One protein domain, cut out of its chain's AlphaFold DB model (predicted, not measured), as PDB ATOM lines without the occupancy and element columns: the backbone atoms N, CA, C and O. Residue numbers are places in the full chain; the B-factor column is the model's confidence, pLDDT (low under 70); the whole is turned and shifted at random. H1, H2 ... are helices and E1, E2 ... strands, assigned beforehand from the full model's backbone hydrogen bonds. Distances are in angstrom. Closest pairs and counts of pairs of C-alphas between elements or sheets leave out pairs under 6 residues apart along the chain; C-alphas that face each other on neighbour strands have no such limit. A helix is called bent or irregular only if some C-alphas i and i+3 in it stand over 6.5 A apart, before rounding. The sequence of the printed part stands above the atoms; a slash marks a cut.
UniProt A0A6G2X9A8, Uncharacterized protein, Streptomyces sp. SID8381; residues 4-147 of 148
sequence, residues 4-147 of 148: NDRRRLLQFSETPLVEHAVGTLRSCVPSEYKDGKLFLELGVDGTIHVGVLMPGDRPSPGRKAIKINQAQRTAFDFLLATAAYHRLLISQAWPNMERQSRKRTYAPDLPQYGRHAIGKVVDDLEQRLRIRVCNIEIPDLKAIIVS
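What this domain is: This is residues 4 to 147 of the 148 residues of an uncharacterized protein of Streptomyces sp. SID8381 (UniProt A0A6G2X9A8). What shape is this? A small sheet, E2 E1 E4 E3, stands at one end, and long helix H3 crosses one face of it with residues 72 to 84, then runs on past edge strand E3 along the longest axis; H2 packs on H3 over that same face, while beyond E3 H4 packs on H3 and H1 on H4. What makes it up? The printed part has 144 residues, with four named helices and four named strands in the order H1 H2 E1 E2 H3 H4 E3 E4; the class is mixed and the sheet antiparallel. How large is it? It is compact, with a radius of gyration of the C-alphas of 16.8 A, and spans 52 by 32 by 28 A.

How they stand to each other: How do the helices meet? H1, residues 4 to 10, touches H4, residues 115 to 128, at a steep tilt of 58 degrees, closest at C-alphas 10 and 125, 6.0 A apart. H2, residues 16 to 26, touches residues 71 to 79 of H3, residues 70 to 100, closest at C-alphas 21 and 75, 4.6 A apart. H3 and H4 form a helical hairpin, closest at C-alphas 87 and 122, 6.4 A apart, at a tilt of 38 degrees, only just steep. What of the sheet? E1, residues 37 to 42, has E2, residues 48 to 53, and E4, residues 142 to 146, as antiparallel neighbours, with N 39 and O 51 at 2.7 A and N 40 and O 144 at 2.9 A; E3, residues 131 to 135, is E4's antiparallel neighbour, with N 132 and O 145 at 2.8 A. H2 and H3 are on the same face, making two layers, helices over a sheet, at heights over the sheet of 10.3 A and 9.9 A; H4 only grazes it with residues 122 to 127. Are the helix backbones complete? In H1, H2 and H4 every O i to N i+4 pair is within hydrogen-bond range, in H3 25 of 27.

Where its parts are: Where are the ends? H1 begins at C-alpha 4, (-4.548, -14.054, 12.254), and E4 ends at C-alpha 146, (-3.057, -39.339, 21.144). How long is H3? It measures 44.6 A, with a kink of 32 degrees near residue 94, and is only just irregular: C-alphas 92 and 95 are 6.7 A apart.

The domain as a whole: Which links are long? Those from E2 to H3 and from H3 to H4 are, and the printed part has no cut. Where is confidence low? Among the residues under 70 are 55 to 67, 100 to 115 and 135 to 141.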
ATOM      1  N   ASN A   4      -5.557 -13.828  13.295       74.06
ATOM      2  CA  ASN A   4      -4.548 -14.054  12.254       74.06
ATOM      3  C   ASN A   4      -3.192 -14.433  12.848       74.06
ATOM      4  O   ASN A   4      -2.518 -15.337  12.357       74.06
ATOM      5  N   ASP A   5      -2.808 -13.751  13.918       71.38
ATOM      6  CA  ASP A   5      -1.610 -14.029  14.692       71.38
ATOM      7  C   ASP A   5      -1.639 -15.453  15.296       71.38
ATOM      8  O   ASP A   5      -0.669 -16.204  15.157       71.38
ATOM      9  N   ARG A   6      -2.782 -15.872  15.869       73.31
ATOM     10  CA  ARG A   6      -3.023 -17.258  16.329       73.31
ATOM     11  C   ARG A   6      -2.877 -18.253  15.180       73.31
ATOM     12  O   ARG A   6      -2.129 -19.219  15.294       73.31
ATOM     13  N   ARG A   7      -3.545 -18.010  14.049       75.62
ATOM     14  CA  ARG A   7      -3.486 -18.897  12.873       75.62
ATOM     15  C   ARG A   7      -2.066 -19.078  12.349       75.62
ATOM     16  O   ARG A   7      -1.714 -20.197  11.998       75.62
ATOM     17  N   ARG A   8      -1.251 -18.017  12.328       76.12
ATOM     18  CA  ARG A   8       0.158 -18.078  11.898       76.12
ATOM     19  C   ARG A   8       1.006 -18.946  12.819       76.12
ATOM     20  O   ARG A   8       1.773 -19.764  12.326       76.12
ATOM     21  N   LEU A   9       0.845 -18.808  14.137       73.50
ATOM     22  CA  LEU A   9       1.540 -19.666  15.103       73.50
ATOM     23  C   LEU A   9       1.148 -21.141  14.949       73.50
ATOM     24  O   LEU A   9       1.989 -22.021  15.108       73.50
ATOM     25  N   LEU A  10      -0.111 -21.406  14.597       76.00
ATOM     26  CA  LEU A  10      -0.652 -22.755  14.424       76.00
ATOM     27  C   LEU A  10      -0.441 -23.344  13.018       76.00
ATOM     28  O   LEU A  10      -0.747 -24.518  12.795       76.00
ATOM     29  N   GLN A  11       0.042 -22.563  12.052       75.75
ATOM     30  CA  GLN A  11       0.170 -22.999  10.657       75.75
ATOM     31  C   GLN A  11       1.254 -24.071  10.472       75.75
ATOM     32  O   GLN A  11       1.177 -24.862   9.539       75.75
ATOM     33  N   PHE A  12       2.237 -24.121  11.371       66.56
ATOM     34  CA  PHE A  12       3.377 -25.040  11.286       66.56
ATOM     35  C   PHE A  12       3.134 -26.400  11.961       66.56
ATOM     36  O   PHE A  12       3.959 -27.301  11.836       66.56
ATOM     37  N   SER A  13       1.999 -26.550  12.650       68.38
ATOM     38  CA  SER A  13       1.695 -27.722  13.479       68.38
ATOM     39  C   SER A  13       1.370 -28.968  12.654       68.38
ATOM     40  O   SER A  13       1.816 -30.064  12.971       68.38
ATOM     41  N   GLU A  14       0.581 -28.814  11.592       69.56
ATOM     42  CA  GLU A  14       0.052 -29.938  10.816       69.56
ATOM     43  C   GLU A  14       1.000 -30.253   9.660       69.56
ATOM     44  O   GLU A  14       1.058 -29.541   8.658       69.56
ATOM     45  N   THR A  15       1.778 -31.325   9.809       79.69
ATOM     46  CA  THR A  15       2.696 -31.803   8.770       79.69
ATOM     47  C   THR A  15       2.428 -33.274   8.459       79.69
ATOM     48  O   THR A  15       1.994 -34.015   9.346       79.69
ATOM     49  N   PRO A  16       2.750 -33.755   7.242       86.25
ATOM     50  CA  PRO A  16       2.650 -35.179   6.916       86.25
ATOM     51  C   PRO A  16       3.412 -36.090   7.894       86.25
ATOM     52  O   PRO A  16       3.013 -37.228   8.123       86.25
ATOM     53  N   LEU A  17       4.491 -35.583   8.504       87.38
ATOM     54  CA  LEU A  17       5.272 -36.307   9.509       87.38
ATOM     55  C   LEU A  17       4.510 -36.479  10.828       87.38
ATOM     56  O   LEU A  17       4.593 -37.545  11.436       87.38
ATOM     57  N   VAL A  18       3.750 -35.463  11.253       88.75
ATOM     58  CA  VAL A  18       2.884 -35.545  12.439       88.75
ATOM     59  C   VAL A  18       1.783 -36.571  12.214       88.75
ATOM     60  O   VAL A  18       1.628 -37.463  13.045       88.75
ATOM     61  N   GLU A  19       1.097 -36.533  11.072       89.56
ATOM     62  CA  GLU A  19       0.052 -37.518  10.760       89.56
ATOM     63  C   GLU A  19       0.606 -38.945  10.679       89.56
ATOM     64  O   GLU A  19       0.011 -39.878  11.220       89.56
ATOM     65  N   HIS A  20       1.783 -39.125  10.073       91.81
ATOM     66  CA  HIS A  20       2.451 -40.423  10.045       91.81
ATOM     67  C   HIS A  20       2.813 -40.913  11.456       91.81
ATOM     68  O   HIS A  20       2.589 -42.080  11.783       91.81
ATOM     69  N   ALA A  21       3.353 -40.042  12.314       91.50
ATOM     70  CA  ALA A  21       3.692 -40.391  13.691       91.50
ATOM     71  C   ALA A  21       2.443 -40.732  14.523       91.50
ATOM     72  O   ALA A  21       2.429 -41.750  15.220       91.50
ATOM     73  N   VAL A  22       1.370 -39.946  14.393       91.25
ATOM     74  CA  VAL A  22       0.070 -40.218  15.022       91.25
ATOM     75  C   VAL A  22      -0.472 -41.565  14.553       91.25
ATOM     76  O   VAL A  22      -0.799 -42.402  15.391       91.25
ATOM     77  N   GLY A  23      -0.492 -41.824  13.242       91.06
ATOM     78  CA  GLY A  23      -0.916 -43.105  12.669       91.06
ATOM     79  C   GLY A  23      -0.085 -44.290  13.170       91.06
ATOM     80  O   GLY A  23      -0.639 -45.330  13.530       91.06
ATOM     81  N   THR A  24       1.234 -44.111  13.276       92.94
ATOM     82  CA  THR A  24       2.166 -45.129  13.785       92.94
ATOM     83  C   THR A  24       1.873 -45.488  15.242       92.94
ATOM     84  O   THR A  24       1.878 -46.662  15.598       92.94
ATOM     85  N   LEU A  25       1.594 -44.502  16.100       89.94
ATOM     86  CA  LEU A  25       1.220 -44.769  17.491       89.94
ATOM     87  C   LEU A  25      -0.185 -45.361  17.594       89.94
ATOM     88  O   LEU A  25      -0.411 -46.316  18.332       89.94
ATOM     89  N   ARG A  26      -1.130 -44.829  16.817       87.62
ATOM     90  CA  ARG A  26      -2.516 -45.301  16.738       87.62
ATOM     91  C   ARG A  26      -2.624 -46.760  16.305       87.62
ATOM     92  O   ARG A  26      -3.578 -47.416  16.709       87.62
ATOM     93  N   SER A  27      -1.654 -47.294  15.563       87.44
ATOM     94  CA  SER A  27      -1.611 -48.719  15.214       87.44
ATOM     95  C   SER A  27      -1.434 -49.640  16.432       87.44
ATOM     96  O   SER A  27      -1.633 -50.845  16.310       87.44
ATOM     97  N   CYS A  28      -1.043 -49.103  17.595       80.56
ATOM     98  CA  CYS A  28      -1.004 -49.836  18.862       80.56
ATOM     99  C   CYS A  28      -2.394 -50.041  19.477       80.56
ATOM    100  O   CYS A  28      -2.530 -50.846  20.396       80.56
ATOM    101  N   VAL A  29      -3.403 -49.278  19.043       78.44
ATOM    102  CA  VAL A  29      -4.758 -49.329  19.600       78.44
ATOM    103  C   VAL A  29      -5.477 -50.556  19.030       78.44
ATOM    104  O   VAL A  29      -5.636 -50.638  17.810       78.44
ATOM    105  N   PRO A  30      -5.936 -51.499  19.875       77.06
ATOM    106  CA  PRO A  30      -6.768 -52.608  19.419       77.06
ATOM    107  C   PRO A  30      -8.041 -52.100  18.728       77.06
ATOM    108  O   PRO A  30      -8.582 -51.053  19.096       77.06
ATOM    109  N   SER A  31      -8.522 -52.817  17.712       77.75
ATOM    110  CA  SER A  31      -9.624 -52.356  16.855       77.75
ATOM    111  C   SER A  31     -10.938 -52.169  17.619       77.75
ATOM    112  O   SER A  31     -11.722 -51.278  17.284       77.75
ATOM    113  N   GLU A  32     -11.144 -52.933  18.691       75.94
ATOM    114  CA  GLU A  32     -12.260 -52.801  19.628       75.94
ATOM    115  C   GLU A  32     -12.275 -51.456  20.380       75.94
ATOM    116  O   GLU A  32     -13.318 -51.043  20.881       75.94
ATOM    117  N   TYR A  33     -11.149 -50.735  20.403       76.94
ATOM    118  CA  TYR A  33     -11.004 -49.421  21.029       76.94
ATOM    119  C   TYR A  33     -10.648 -48.321  20.025       76.94
ATOM    120  O   TYR A  33     -10.028 -47.321  20.393       76.94
ATOM    121  N   LYS A  34     -11.033 -48.472  18.749       76.12
ATOM    122  CA  LYS A  34     -10.698 -47.511  17.685       76.12
ATOM    123  C   LYS A  34     -11.058 -46.057  18.032       76.12
ATOM    124  O   LYS A  34     -10.299 -45.161  17.683       76.12
ATOM    125  N   ASP A  35     -12.143 -45.832  18.769       80.19
ATOM    126  CA  ASP A  35     -12.614 -44.491  19.141       80.19
ATOM    127  C   ASP A  35     -12.002 -43.991  20.470       80.19
ATOM    128  O   ASP A  35     -12.217 -42.851  20.885       80.19
ATOM    129  N   GLY A  36     -11.219 -44.837  21.149       80.12
ATOM    130  CA  GLY A  36     -10.502 -44.504  22.375       80.12
ATOM    131  C   GLY A  36      -9.257 -43.655  22.112       80.12
ATOM    132  O   GLY A  36      -8.668 -43.681  21.031       80.12
ATOM    133  N   LYS A  37      -8.824 -42.904  23.126       83.94
ATOM    134  CA  LYS A  37      -7.574 -42.135  23.082       83.94
ATOM    135  C   LYS A  37      -6.413 -43.002  23.552       83.94
ATOM    136  O   LYS A  37      -6.530 -43.690  24.560       83.94
ATOM    137  N   LEU A  38      -5.277 -42.947  22.875       85.19
ATOM    138  CA  LEU A  38      -4.084 -43.690  23.272       85.19
ATOM    139  C   LEU A  38      -3.279 -42.869  24.281       85.19
ATOM    140  O   LEU A  38      -2.793 -41.797  23.952       85.19
ATOM    141  N   PHE A  39      -3.132 -43.360  25.500       86.12
ATOM    142  CA  PHE A  39      -2.258 -42.800  26.522       86.12
ATOM    143  C   PHE A  39      -0.902 -43.501  26.468       86.12
ATOM    144  O   PHE A  39      -0.850 -44.729  26.544       86.12
ATOM    145  N   LEU A  40       0.177 -42.733  26.346       86.06
ATOM    146  CA  LEU A  40       1.546 -43.225  26.444       86.06
ATOM    147  C   LEU A  40       2.285 -42.467  27.542       86.06
ATOM    148  O   LEU A  40       2.221 -41.242  27.573       86.06
ATOM    149  N   GLU A  41       3.011 -43.181  28.393       84.50
ATOM    150  CA  GLU A  41       3.768 -42.638  29.526       84.50
ATOM    151  C   GLU A  41       5.197 -43.183  29.513       84.50
ATOM    152  O   GLU A  41       5.393 -44.394  29.434       84.50
ATOM    153  N   LEU A  42       6.193 -42.297  29.590       80.44
ATOM    154  CA  LEU A  42       7.601 -42.683  29.677       80.44
ATOM    155  C   LEU A  42       7.985 -42.998  31.129       80.44
ATOM    156  O   LEU A  42       8.167 -42.079  31.921       80.44
ATOM    157  N   GLY A  43       8.142 -44.277  31.456       74.19
ATOM    158  CA  GLY A  43       8.642 -44.750  32.742       74.19
ATOM    159  C   GLY A  43      10.081 -44.306  33.029       74.19
ATOM    160  O   GLY A  43      10.862 -43.998  32.127       74.19
ATOM    161  N   VAL A  44      10.449 -44.303  34.314       75.06
ATOM    162  CA  VAL A  44      11.784 -43.889  34.804       75.06
ATOM    163  C   VAL A  44      12.906 -44.787  34.263       75.06
ATOM    164  O   VAL A  44      14.042 -44.353  34.101       75.06
ATOM    165  N   ASP A  45      12.581 -46.035  33.941       73.88
ATOM    166  CA  ASP A  45      13.477 -47.012  33.318       73.88
ATOM    167  C   ASP A  45      13.605 -46.837  31.789       73.88
ATOM    168  O   ASP A  45      14.265 -47.632  31.118       73.88
ATOM    169  N   GLY A  46      12.975 -45.803  31.222       73.31
ATOM    170  CA  GLY A  46      12.947 -45.530  29.789       73.31
ATOM    171  C   GLY A  46      11.969 -46.408  29.005       73.31
ATOM    172  O   GLY A  46      11.958 -46.344  27.771       73.31
ATOM    173  N   THR A  47      11.157 -47.225  29.682       77.38
ATOM    174  CA  THR A  47      10.073 -47.975  29.041       77.38
ATOM    175  C   THR A  47       8.875 -47.070  28.778       77.38
ATOM    176  O   THR A  47       8.677 -46.065  29.450       77.38
ATOM    177  N   ILE A  48       8.073 -47.397  27.764       78.81
ATOM    178  CA  ILE A  48       6.847 -46.652  27.467       78.81
ATOM    179  C   ILE A  48       5.654 -47.525  27.841       78.81
ATOM    180  O   ILE A  48       5.442 -48.595  27.268       78.81
ATOM    181  N   HIS A  49       4.878 -47.062  28.814       78.88
ATOM    182  CA  HIS A  49       3.614 -47.661  29.217       78.88
ATOM    183  C   HIS A  49       2.504 -47.172  28.295       78.88
ATOM    184  O   HIS A  49       2.459 -45.995  27.942       78.88
ATOM    185  N   VAL A  50       1.607 -48.074  27.898       79.62
ATOM    186  CA  VAL A  50       0.567 -47.784  26.908       79.62
ATOM    187  C   VAL A  50      -0.798 -48.163  27.469       79.62
ATOM    188  O   VAL A  50      -0.993 -49.241  28.021       79.62
ATOM    189  N   GLY A  51      -1.781 -47.287  27.308       78.00
ATOM    190  CA  GLY A  51      -3.164 -47.552  27.684       78.00
ATOM    191  C   GLY A  51      -4.140 -46.922  26.704       78.00
ATOM    192  O   GLY A  51      -3.798 -45.973  26.012       78.00
ATOM    193  N   VAL A  52      -5.376 -47.417  26.657       78.25
ATOM    194  CA  VAL A  52      -6.428 -46.824  25.817       78.25
ATOM    195  C   VAL A  52      -7.536 -46.256  26.691       78.25
ATOM    196  O   VAL A  52      -8.211 -46.998  27.395       78.25
ATOM    197  N   LEU A  53      -7.669 -44.934  26.716       78.38
ATOM    198  CA  LEU A  53      -8.672 -44.187  27.471       78.38
ATOM    199  C   LEU A  53      -9.985 -44.158  26.692       78.38
ATOM    200  O   LEU A  53     -10.051 -43.577  25.605       78.38
ATOM    201  N   MET A  54     -11.027 -44.751  27.265       80.06
ATOM    202  CA  MET A  54     -12.374 -44.665  26.713       80.06
ATOM    203  C   MET A  54     -13.034 -43.326  27.079       80.06
ATOM    204  O   MET A  54     -12.608 -42.657  28.026       80.06
ATOM    205  N   PRO A  55     -14.067 -42.889  26.341       68.31
ATOM    206  CA  PRO A  55     -14.837 -41.707  26.717       68.31
ATOM    207  C   PRO A  55     -15.369 -41.828  28.155       68.31
ATOM    208  O   PRO A  55     -16.088 -42.769  28.474       68.31
ATOM    209  N   GLY A  56     -15.003 -40.880  29.023       66.12
ATOM    210  CA  GLY A  56     -15.362 -40.886  30.449       66.12
ATOM    211  C   GLY A  56     -14.297 -41.471  31.386       66.12
ATOM    212  O   GLY A  56     -14.367 -41.230  32.592       66.12
ATOM    213  N   ASP A  57     -13.277 -42.152  30.857       68.69
ATOM    214  CA  ASP A  57     -12.168 -42.658  31.666       68.69
ATOM    215  C   ASP A  57     -11.300 -41.517  32.203       68.69
ATOM    216  O   ASP A  57     -10.895 -40.604  31.472       68.69
ATOM    217  N   ARG A  58     -10.917 -41.618  33.480       59.59
ATOM    218  CA  ARG A  58      -9.781 -40.856  34.008       59.59
ATOM    219  C   ARG A  58      -8.477 -41.588  33.669       59.59
ATOM    220  O   ARG A  58      -8.437 -42.818  33.771       59.59
ATOM    221  N   PRO A  59      -7.403 -40.870  33.295       55.78
ATOM    222  CA  PRO A  59      -6.082 -41.472  33.190       55.78
ATOM    223  C   PRO A  59      -5.684 -42.027  34.562       55.78
ATOM    224  O   PRO A  59      -5.608 -41.286  35.537       55.78
ATOM    225  N   SER A  60      -5.505 -43.345  34.635       50.88
ATOM    226  CA  SER A  60      -5.068 -44.049  35.840       50.88
ATOM    227  C   SER A  60      -3.673 -44.609  35.581       50.88
ATOM    228  O   SER A  60      -3.515 -45.332  34.587       50.88
ATOM    229  N   PRO A  61      -2.684 -44.330  36.445       43.38
ATOM    230  CA  PRO A  61      -1.380 -44.976  36.364       43.38
ATOM    231  C   PRO A  61      -1.551 -46.494  36.546       43.38
ATOM    232  O   PRO A  61      -2.361 -46.934  37.364       43.38
ATOM    233  N   GLY A  62      -0.848 -47.297  35.738       44.66
ATOM    234  CA  GLY A  62      -0.860 -48.769  35.833       44.66
ATOM    235  C   GLY A  62      -1.519 -49.541  34.680       44.66
ATOM    236  O   GLY A  62      -1.832 -50.722  34.828       44.66
ATOM    237  N   ARG A  63      -1.737 -48.924  33.513       57.50
ATOM    238  CA  ARG A  63      -2.212 -49.649  32.318       57.50
ATOM    239  C   ARG A  63      -1.060 -50.441  31.676       57.50
ATOM    240  O   ARG A  63       0.083 -49.997  31.696       57.50
ATOM    241  N   LYS A  64      -1.369 -51.653  31.183       56.78
ATOM    242  CA  LYS A  64      -0.416 -52.683  30.715       56.78
ATOM    243  C   LYS A  64       0.774 -52.084  29.952       56.78
ATOM    244  O   LYS A  64       0.597 -51.448  28.922       56.78
ATOM    245  N   ALA A  65       1.994 -52.372  30.402       58.00
ATOM    246  CA  ALA A  65       3.190 -52.094  29.616       58.00
ATOM    247  C   ALA A  65       3.159 -52.952  28.340       58.00
ATOM    248  O   ALA A  65       3.381 -54.163  28.386       58.00
ATOM    249  N   ILE A  66       2.829 -52.343  27.203       65.81
ATOM    250  CA  ILE A  66       2.946 -52.984  25.894       65.81
ATOM    251  C   ILE A  66       4.331 -52.639  25.366       65.81
ATOM    252  O   ILE A  66       4.722 -51.474  25.355       65.81
ATOM    253  N   LYS A  67       5.079 -53.645  24.909       69.62
ATOM    254  CA  LYS A  67       6.328 -53.386  24.192       69.62
ATOM    255  C   LYS A  67       5.994 -52.715  22.868       69.62
ATOM    256  O   LYS A  67       5.451 -53.356  21.972       69.62
ATOM    257  N   ILE A  68       6.328 -51.437  22.758       80.88
ATOM    258  CA  ILE A  68       6.299 -50.737  21.481       80.88
ATOM    259  C   ILE A  68       7.562 -51.066  20.680       80.88
ATOM    260  O   ILE A  68       8.630 -51.317  21.243       80.88
ATOM    261  N   ASN A  69       7.446 -51.087  19.357       87.31
ATOM    262  CA  ASN A  69       8.583 -51.287  18.465       87.31
ATOM    263  C   ASN A  69       9.385 -49.982  18.272       87.31
ATOM    264  O   ASN A  69       9.001 -48.905  18.731       87.31
ATOM    265  N   GLN A  70      10.511 -50.069  17.558       89.75
ATOM    266  CA  GLN A  70      11.391 -48.919  17.330       89.75
ATOM    267  C   GLN A  70      10.703 -47.771  16.569       89.75
ATOM    268  O   GLN A  70      10.950 -46.603  16.872       89.75
ATOM    269  N   ALA A  71       9.830 -48.082  15.606       90.06
ATOM    270  CA  ALA A  71       9.104 -47.071  14.835       90.06
ATOM    271  C   ALA A  71       8.107 -46.303  15.719       90.06
ATOM    272  O   ALA A  71       8.061 -45.078  15.680       90.06
ATOM    273  N   GLN A  72       7.376 -47.014  16.577       89.75
ATOM    274  CA  GLN A  72       6.452 -46.438  17.554       89.75
ATOM    275  C   GLN A  72       7.187 -45.594  18.595       89.75
ATOM    276  O   GLN A  72       6.754 -44.488  18.900       89.75
ATOM    277  N   ARG A  73       8.340 -46.060  19.090       89.62
ATOM    278  CA  ARG A  73       9.175 -45.261  19.995       89.62
ATOM    279  C   ARG A  73       9.632 -43.960  19.340       89.62
ATOM    280  O   ARG A  73       9.471 -42.893  19.916       89.62
ATOM    281  N   THR A  74      10.107 -44.046  18.100       91.25
ATOM    282  CA  THR A  74      10.532 -42.873  17.324       91.25
ATOM    283  C   THR A  74       9.370 -41.901  17.098       91.25
ATOM    284  O   THR A  74       9.548 -40.693  17.217       91.25
ATOM    285  N   ALA A  75       8.166 -42.410  16.821       92.00
ATOM    286  CA  ALA A  75       6.964 -41.592  16.672       92.00
ATOM    287  C   ALA A  75       6.568 -40.883  17.979       92.00
ATOM    288  O   ALA A  75       6.207 -39.706  17.949       92.00
ATOM    289  N   PHE A  76       6.673 -41.568  19.124       90.50
ATOM    290  CA  PHE A  76       6.464 -40.971  20.447       90.50
ATOM    291  C   PHE A  76       7.460 -39.835  20.713       90.50
ATOM    292  O   PHE A  76       7.038 -38.713  20.997       90.50
ATOM    293  N   ASP A  77       8.759 -40.097  20.548       89.44
ATOM    294  CA  ASP A  77       9.815 -39.105  20.775       89.44
ATOM    295  C   ASP A  77       9.654 -37.894  19.841       89.44
ATOM    296  O   ASP A  77       9.767 -36.744  20.273       89.44
ATOM    297  N   PHE A  78       9.318 -38.141  18.570       91.06
ATOM    298  CA  PHE A  78       9.055 -37.099  17.582       91.06
ATOM    299  C   PHE A  78       7.880 -36.201  17.979       91.06
ATOM    300  O   PHE A  78       8.014 -34.975  17.949       91.06
ATOM    301  N   LEU A  79       6.736 -36.771  18.372       89.56
ATOM    302  CA  LEU A  79       5.562 -35.988  18.773       89.56
ATOM    303  C   LEU A  79       5.828 -35.191  20.052       89.56
ATOM    304  O   LEU A  79       5.438 -34.026  20.145       89.56
ATOM    305  N   LEU A  80       6.548 -35.780  21.007       87.31
ATOM    306  CA  LEU A  80       6.926 -35.107  22.243       87.31
ATOM    307  C   LEU A  80       7.865 -33.920  21.982       87.31
ATOM    308  O   LEU A  80       7.646 -32.826  22.510       87.31
ATOM    309  N   ALA A  81       8.881 -34.113  21.137       87.44
ATOM    310  CA  ALA A  81       9.793 -33.054  20.720       87.44
ATOM    311  C   ALA A  81       9.062 -31.958  19.930       87.44
ATOM    312  O   ALA A  81       9.274 -30.773  20.180       87.44
ATOM    313  N   THR A  82       8.149 -32.344  19.034       87.62
ATOM    314  CA  THR A  82       7.333 -31.418  18.236       87.62
ATOM    315  C   THR A  82       6.459 -30.541  19.127       87.62
ATOM    316  O   THR A  82       6.444 -29.320  18.959       87.62
ATOM    317  N   ALA A  83       5.778 -31.132  20.113       85.19
ATOM    318  CA  ALA A  83       4.964 -30.391  21.072       85.19
ATOM    319  C   ALA A  83       5.812 -29.433  21.920       85.19
ATOM    320  O   ALA A  83       5.448 -28.270  22.102       85.19
ATOM    321  N   ALA A  84       6.964 -29.898  22.414       84.69
ATOM    322  CA  ALA A  84       7.882 -29.078  23.200       84.69
ATOM    323  C   ALA A  84       8.426 -27.889  22.391       84.69
ATOM    324  O   ALA A  84       8.437 -26.763  22.887       84.69
ATOM    325  N   TYR A  85       8.816 -28.125  21.136       84.81
ATOM    326  CA  TYR A  85       9.297 -27.091  20.225       84.81
ATOM    327  C   TYR A  85       8.228 -26.029  19.951       84.81
ATOM    328  O   TYR A  85       8.493 -24.836  20.097       84.81
ATOM    329  N   HIS A  86       6.999 -26.436  19.631       82.88
ATOM    330  CA  HIS A  86       5.918 -25.486  19.371       82.88
ATOM    331  C   HIS A  86       5.501 -24.711  20.630       82.88
ATOM    332  O   HIS A  86       5.298 -23.500  20.556       82.88
ATOM    333  N   ARG A  87       5.445 -25.360  21.803       83.19
ATOM    334  CA  ARG A  87       5.228 -24.670  23.089       83.19
ATOM    335  C   ARG A  87       6.305 -23.607  23.334       83.19
ATOM    336  O   ARG A  87       5.979 -22.486  23.726       83.19
ATOM    337  N   LEU A  88       7.572 -23.931  23.055       83.31
ATOM    338  CA  LEU A  88       8.679 -22.982  23.152       83.31
ATOM    339  C   LEU A  88       8.493 -21.812  22.177       83.31
ATOM    340  O   LEU A  88       8.527 -20.666  22.620       83.31
ATOM    341  N   LEU A  89       8.227 -22.086  20.896       82.62
ATOM    342  CA  LEU A  89       7.989 -21.058  19.878       82.62
ATOM    343  C   LEU A  89       6.861 -20.106  20.277       82.62
ATOM    344  O   LEU A  89       7.051 -18.894  20.233       82.62
ATOM    345  N   ILE A  90       5.712 -20.636  20.711       79.19
ATOM    346  CA  ILE A  90       4.575 -19.825  21.161       79.19
ATOM    347  C   ILE A  90       4.996 -18.951  22.345       79.19
ATOM    348  O   ILE A  90       4.784 -17.740  22.317       79.19
ATOM    349  N   SER A  91       5.639 -19.536  23.364       79.81
ATOM    350  CA  SER A  91       6.055 -18.792  24.559       79.81
ATOM    351  C   SER A  91       7.080 -17.690  24.264       79.81
ATOM    352  O   SER A  91       7.014 -16.626  24.875       79.81
ATOM    353  N   GLN A  92       7.996 -17.911  23.315       82.38
ATOM    354  CA  GLN A  92       9.020 -16.939  22.926       82.38
ATOM    355  C   GLN A  92       8.507 -15.882  21.943       82.38
ATOM    356  O   GLN A  92       8.948 -14.734  21.994       82.38
ATOM    357  N   ALA A  93       7.574 -16.234  21.058       77.19
ATOM    358  CA  ALA A  93       6.931 -15.279  20.161       77.19
ATOM    359  C   ALA A  93       5.984 -14.340  20.926       77.19
ATOM    360  O   ALA A  93       5.816 -13.180  20.542       77.19
ATOM    361  N   TRP A  94       5.418 -14.814  22.043       76.06
ATOM    362  CA  TRP A  94       4.387 -14.108  22.799       76.06
ATOM    363  C   TRP A  94       4.747 -12.667  23.199       76.06
ATOM    364  O   TRP A  94       3.974 -11.766  22.866       76.06
ATOM    365  N   PRO A  95       5.909 -12.373  23.822       76.94
ATOM    366  CA  PRO A  95       6.238 -11.010  24.242       76.94
ATOM    367  C   PRO A  95       6.388 -10.046  23.061       76.94
ATOM    368  O   PRO A  95       6.048  -8.866  23.162       76.94
ATOM    369  N   ASN A  96       6.890 -10.535  21.923       73.56
ATOM    370  CA  ASN A  96       7.037  -9.725  20.715       73.56
ATOM    371  C   ASN A  96       5.670  -9.403  20.102       73.56
ATOM    372  O   ASN A  96       5.415  -8.257  19.731       73.56
ATOM    373  N   MET A  97       4.767 -10.383  20.070       70.56
ATOM    374  CA  MET A  97       3.406 -10.208  19.564       70.56
ATOM    375  C   MET A  97       2.566  -9.297  20.468       70.56
ATOM    376  O   MET A  97       1.826  -8.446  19.972       70.56
ATOM    377  N   GLU A  98       2.720  -9.409  21.789       68.94
ATOM    378  CA  GLU A  98       2.065  -8.538  22.771       68.94
ATOM    379  C   GLU A  98       2.473  -7.067  22.594       68.94
ATOM    380  O   GLU A  98       1.619  -6.177  22.572       68.94
ATOM    381  N   ARG A  99       3.768  -6.795  22.374       72.62
ATOM    382  CA  ARG A  99       4.275  -5.433  22.122       72.62
ATOM    383  C   ARG A  99       3.710  -4.817  20.842       72.62
ATOM    384  O   ARG A  99       3.421  -3.621  20.829       72.62
ATOM    385  N   GLN A 100       3.553  -5.612  19.784       66.81
ATOM    386  CA  GLN A 100       3.070  -5.143  18.479       66.81
ATOM    387  C   GLN A 100       1.546  -4.929  18.434       66.81
ATOM    388  O   GLN A 100       1.066  -4.103  17.660       66.81
ATOM    389  N   SER A 101       0.775  -5.615  19.284       61.72
ATOM    390  CA  SER A 101      -0.694  -5.691  19.183       61.72
ATOM    391  C   SER A 101      -1.479  -4.884  20.233       61.72
ATOM    392  O   SER A 101      -2.621  -5.227  20.535       61.72
ATOM    393  N   ARG A 102      -0.940  -3.765  20.746       56.69
ATOM    394  CA  ARG A 102      -1.567  -2.917  21.798       56.69
ATOM    395  C   ARG A 102      -2.998  -2.404  21.514       56.69
ATOM    396  O   ARG A 102      -3.620  -1.864  22.422       56.69
ATOM    397  N   LYS A 103      -3.514  -2.519  20.284       53.94
ATOM    398  CA  LYS A 103      -4.826  -1.981  19.858       53.94
ATOM    399  C   LYS A 103      -5.777  -3.003  19.206       53.94
ATOM    400  O   LYS A 103      -6.761  -2.588  18.605       53.94
ATOM    401  N   ARG A 104      -5.505  -4.314  19.259       56.06
ATOM    402  CA  ARG A 104      -6.339  -5.317  18.559       56.06
ATOM    403  C   ARG A 104      -7.375  -5.972  19.471       56.06
ATOM    404  O   ARG A 104      -7.049  -6.403  20.573       56.06
ATOM    405  N   THR A 105      -8.601  -6.084  18.965       52.25
ATOM    406  CA  THR A 105      -9.688  -6.892  19.525       52.25
ATOM    407  C   THR A 105      -9.269  -8.359  19.494       52.25
ATOM    408  O   THR A 105      -8.944  -8.896  18.434       52.25
ATOM    409  N   TYR A 106      -9.215  -8.993  20.662       55.03
ATOM    410  CA  TYR A 106      -8.961 -10.428  20.769       55.03
ATOM    411  C   TYR A 106     -10.113 -11.203  20.124       55.03
ATOM    412  O   TYR A 106     -11.249 -10.721  20.108       55.03
ATOM    413  N   ALA A 107      -9.831 -12.402  19.607       56.62
ATOM    414  CA  ALA A 107     -10.906 -13.329  19.281       56.62
ATOM    415  C   ALA A 107     -11.764 -13.534  20.552       56.62
ATOM    416  O   ALA A 107     -11.196 -13.635  21.644       56.62
ATOM    417  N   PRO A 108     -13.105 -13.508  20.456       59.53
ATOM    418  CA  PRO A 108     -13.989 -13.456  21.626       59.53
ATOM    419  C   PRO A 108     -13.867 -14.678  22.553       59.53
ATOM    420  O   PRO A 108     -14.286 -14.618  23.705       59.53
ATOM    421  N   ASP A 109     -13.277 -15.769  22.062       64.44
ATOM    422  CA  ASP A 109     -12.983 -17.021  22.759       64.44
ATOM    423  C   ASP A 109     -11.617 -17.041  23.473       64.44
ATOM    424  O   ASP A 109     -11.366 -17.919  24.303       64.44
ATOM    425  N   LEU A 110     -10.724 -16.088  23.183       59.34
ATOM    426  CA  LEU A 110      -9.399 -16.022  23.797       59.34
ATOM    427  C   LEU A 110      -9.425 -15.163  25.071       59.34
ATOM    428  O   LEU A 110      -9.901 -14.024  25.041       59.34
ATOM    429  N   PRO A 111      -8.848 -15.646  26.191       59.78
ATOM    430  CA  PRO A 111      -8.593 -14.815  27.360       59.78
ATOM    431  C   PRO A 111      -7.829 -13.564  26.929       59.78
ATOM    432  O   PRO A 111      -6.809 -13.665  26.247       59.78
ATOM    433  N   GLN A 112      -8.324 -12.387  27.306       57.72
ATOM    434  CA  GLN A 112      -7.843 -11.139  26.711       57.72
ATOM    435  C   GLN A 112      -6.372 -10.839  27.044       57.72
ATOM    436  O   GLN A 112      -5.760 -10.078  26.309       57.72
ATOM    437  N   TYR A 113      -5.767 -11.438  28.084       59.09
ATOM    438  CA  TYR A 113      -4.355 -11.215  28.437       59.09
ATOM    439  C   TYR A 113      -3.714 -12.386  29.211       59.09
ATOM    440  O   TYR A 113      -4.388 -13.171  29.882       59.09
ATOM    441  N   GLY A 114      -2.377 -12.452  29.172       62.22
ATOM    442  CA  GLY A 114      -1.552 -13.220  30.113       62.22
ATOM    443  C   GLY A 114      -1.443 -14.729  29.857       62.22
ATOM    444  O   GLY A 114      -1.711 -15.234  28.767       62.22
ATOM    445  N   ARG A 115      -1.021 -15.469  30.895       65.25
ATOM    446  CA  ARG A 115      -0.725 -16.919  30.834       65.25
ATOM    447  C   ARG A 115      -1.897 -17.768  30.323       65.25
ATOM    448  O   ARG A 115      -1.666 -18.794  29.693       65.25
ATOM    449  N   HIS A 116      -3.138 -17.338  30.552       70.25
ATOM    450  CA  HIS A 116      -4.331 -18.054  30.092       70.25
ATOM    451  C   HIS A 116      -4.488 -18.036  28.567       70.25
ATOM    452  O   HIS A 116      -4.926 -19.026  27.990       70.25
ATOM    453  N   ALA A 117      -4.094 -16.943  27.912       71.19
ATOM    454  CA  ALA A 117      -4.151 -16.829  26.459       71.19
ATOM    455  C   ALA A 117      -3.102 -17.733  25.789       71.19
ATOM    456  O   ALA A 117      -3.424 -18.443  24.841       71.19
ATOM    457  N   ILE A 118      -1.886 -17.785  26.348       75.25
ATOM    458  CA  ILE A 118      -0.841 -18.736  25.930       75.25
ATOM    459  C   ILE A 118      -1.348 -20.173  26.076       75.25
ATOM    460  O   ILE A 118      -1.219 -20.962  25.147       75.25
ATOM    461  N   GLY A 119      -1.968 -20.493  27.220       77.38
ATOM    462  CA  GLY A 119      -2.555 -21.811  27.468       77.38
ATOM    463  C   GLY A 119      -3.566 -22.220  26.398       77.38
ATOM    464  O   GLY A 119      -3.484 -23.329  25.893       77.38
ATOM    465  N   LYS A 120      -4.446 -21.306  25.969       80.81
ATOM    466  CA  LYS A 120      -5.409 -21.590  24.896       80.81
ATOM    467  C   LYS A 120      -4.767 -21.858  23.541       80.81
ATOM    468  O   LYS A 120      -5.163 -22.803  22.875       80.81
ATOM    469  N   VAL A 121      -3.749 -21.090  23.158       78.25
ATOM    470  CA  VAL A 121      -3.030 -21.344  21.897       78.25
ATOM    471  C   VAL A 121      -2.285 -22.682  21.947       78.25
ATOM    472  O   VAL A 121      -2.213 -23.384  20.942       78.25
ATOM    473  N   VAL A 122      -1.758 -23.059  23.115       81.19
ATOM    474  CA  VAL A 122      -1.151 -24.381  23.331       81.19
ATOM    475  C   VAL A 122      -2.200 -25.495  23.260       81.19
ATOM    476  O   VAL A 122      -1.931 -26.515  22.634       81.19
ATOM    477  N   ASP A 123      -3.394 -25.296  23.827       83.94
ATOM    478  CA  ASP A 123      -4.504 -26.252  23.712       83.94
ATOM    479  C   ASP A 123      -4.910 -26.458  22.238       83.94
ATOM    480  O   ASP A 123      -5.083 -27.593  21.796       83.94
ATOM    481  N   ASP A 124      -5.015 -25.377  21.455       84.50
ATOM    482  CA  ASP A 124      -5.353 -25.450  20.027       84.50
ATOM    483  C   ASP A 124      -4.280 -26.174  19.212       84.50
ATOM    484  O   ASP A 124      -4.587 -26.961  18.318       84.50
ATOM    485  N   LEU A 125      -3.011 -25.889  19.508       84.69
ATOM    486  CA  LEU A 125      -1.867 -26.566  18.910       84.69
ATOM    487  C   LEU A 125      -1.946 -28.070  19.174       84.69
ATOM    488  O   LEU A 125      -1.807 -28.867  18.254       84.69
ATOM    489  N   GLU A 126      -2.162 -28.453  20.428       85.81
ATOM    490  CA  GLU A 126      -2.291 -29.847  20.841       85.81
ATOM    491  C   GLU A 126      -3.457 -30.535  20.124       85.81
ATOM    492  O   GLU A 126      -3.293 -31.629  19.578       85.81
ATOM    493  N   GLN A 127      -4.595 -29.848  19.997       85.75
ATOM    494  CA  GLN A 127      -5.727 -30.336  19.219       85.75
ATOM    495  C   GLN A 127      -5.373 -30.559  17.739       85.75
ATOM    496  O   GLN A 127      -5.720 -31.607  17.196       85.75
ATOM    497  N   ARG A 128      -4.653 -29.626  17.101       84.75
ATOM    498  CA  ARG A 128      -4.185 -29.766  15.708       84.75
ATOM    499  C   ARG A 128      -3.175 -30.894  15.528       84.75
ATOM    500  O   ARG A 128      -3.236 -31.628  14.554       84.75
ATOM    501  N   LEU A 129      -2.280 -31.075  16.495       83.81
ATOM    502  CA  LEU A 129      -1.325 -32.184  16.530       83.81
ATOM    503  C   LEU A 129      -1.978 -33.527  16.910       83.81
ATOM    504  O   LEU A 129      -1.294 -34.548  16.925       83.81
ATOM    505  N   ARG A 130      -3.275 -33.532  17.261       87.12
ATOM    506  CA  ARG A 130      -4.031 -34.693  17.765       87.12
ATOM    507  C   ARG A 130      -3.382 -35.345  18.985       87.12
ATOM    508  O   ARG A 130      -3.566 -36.536  19.234       87.12
ATOM    509  N   ILE A 131      -2.665 -34.564  19.785       86.94
ATOM    510  CA  ILE A 131      -2.025 -35.021  21.018       86.94
ATOM    511  C   ILE A 131      -2.421 -34.126  22.185       86.94
ATOM    512  O   ILE A 131      -2.841 -32.995  22.000       86.94
ATOM    513  N   ARG A 132      -2.246 -34.605  23.409       86.12
ATOM    514  CA  ARG A 132      -2.252 -33.772  24.609       86.12
ATOM    515  C   ARG A 132      -1.067 -34.152  25.466       86.12
ATOM    516  O   ARG A 132      -0.943 -35.325  25.810       86.12
ATOM    517  N   VAL A 133      -0.214 -33.195  25.811       83.25
ATOM    518  CA  VAL A 133       0.965 -33.476  26.641       83.25
ATOM    519  C   VAL A 133       0.602 -33.272  28.105       83.25
ATOM    520  O   VAL A 133       0.306 -32.159  28.546       83.25
ATOM    521  N   CYS A 134       0.640 -34.358  28.866       80.00
ATOM    522  CA  CYS A 134       0.370 -34.381  30.291       80.00
ATOM    523  C   CYS A 134       1.677 -34.202  31.072       80.00
ATOM    524  O   CYS A 134       2.628 -34.958  30.875       80.00
ATOM    525  N   ASN A 135       1.691 -33.232  31.990       66.06
ATOM    526  CA  ASN A 135       2.671 -33.219  33.071       66.06
ATOM    527  C   ASN A 135       2.145 -34.138  34.169       66.06
ATOM    528  O   ASN A 135       1.097 -33.862  34.754       66.06
ATOM    529  N   ILE A 136       2.855 -35.233  34.409       56.31
ATOM    530  CA  ILE A 136       2.641 -36.060  35.591       56.31
ATOM    531  C   ILE A 136       3.378 -35.362  36.745       56.31
ATOM    532  O   ILE A 136       4.297 -34.581  36.507       56.31
ATOM    533  N   GLU A 137       2.957 -35.575  37.992       47.72
ATOM    534  CA  GLU A 137       3.514 -34.901  39.184       47.72
ATOM    535  C   GLU A 137       5.045 -35.043  39.334       47.72
ATOM    536  O   GLU A 137       5.665 -34.309  40.099       47.72
ATOM    537  N   ILE A 138       5.667 -35.943  38.567       51.19
ATOM    538  CA  ILE A 138       7.111 -36.140  38.498       51.19
ATOM    539  C   ILE A 138       7.669 -35.391  37.263       51.19
ATOM    540  O   ILE A 138       7.278 -35.717  36.141       51.19
ATOM    541  N   PRO A 139       8.602 -34.429  37.428       51.41
ATOM    542  CA  PRO A 139       9.075 -33.525  36.363       51.41
ATOM    543  C   PRO A 139       9.619 -34.200  35.094       51.41
ATOM    544  O   PRO A 139       9.529 -33.630  34.005       51.41
ATOM    545  N   ASP A 140      10.171 -35.405  35.238       56.56
ATOM    546  CA  ASP A 140      10.811 -36.152  34.149       56.56
ATOM    547  C   ASP A 140       9.861 -37.142  33.459       56.56
ATOM    548  O   ASP A 140      10.147 -37.629  32.364       56.56
ATOM    549  N   LEU A 141       8.701 -37.404  34.067       57.16
ATOM    550  CA  LEU A 141       7.664 -38.266  33.513       57.16
ATOM    551  C   LEU A 141       6.784 -37.456  32.564       57.16
ATOM    552  O   LEU A 141       5.966 -36.622  32.960       57.16
ATOM    553  N   LYS A 142       6.961 -37.727  31.273       74.31
ATOM    554  CA  LYS A 142       6.161 -37.135  30.205       74.31
ATOM    555  C   LYS A 142       5.187 -38.173  29.679       74.31
ATOM    556  O   LYS A 142       5.581 -39.284  29.324       74.31
ATOM    557  N   ALA A 143       3.923 -37.780  29.591       80.75
ATOM    558  CA  ALA A 143       2.902 -38.579  28.942       80.75
ATOM    559  C   ALA A 143       2.236 -37.801  27.813       80.75
ATOM    560  O   ALA A 143       2.069 -36.581  27.893       80.75
ATOM    561  N   ILE A 144       1.841 -38.515  26.763       85.69
ATOM    562  CA  ILE A 144       1.028 -37.964  25.683       85.69
ATOM    563  C   ILE A 144      -0.257 -38.771  25.540       85.69
ATOM    564  O   ILE A 144      -0.260 -39.997  25.624       85.69
ATOM    565  N   ILE A 145      -1.361 -38.072  25.309       84.69
ATOM    566  CA  ILE A 145      -2.628 -38.669  24.898       84.69
ATOM    567  C   ILE A 145      -2.793 -38.399  23.411       84.69
ATOM    568  O   ILE A 145      -2.949 -37.248  23.032       84.69
ATOM    569  N   VAL A 146      -2.804 -39.431  22.582       83.81
ATOM    570  CA  VAL A 146      -3.057 -39.339  21.144       83.81
ATOM    571  C   VAL A 146      -4.547 -39.554  20.885       83.81
ATOM    572  O   VAL A 146      -5.140 -40.531  21.350       83.81
ATOM    573  N   SER A 147      -5.167 -38.623  20.169       86.00
ATOM    574  CA  SER A 147      -6.590 -38.661  19.828       86.00
ATOM    575  C   SER A 147      -6.850 -39.501  18.565       86.00
ATOM    576  O   SER A 147      -5.915 -39.720  17.790       86.00
TER     577      SER A 147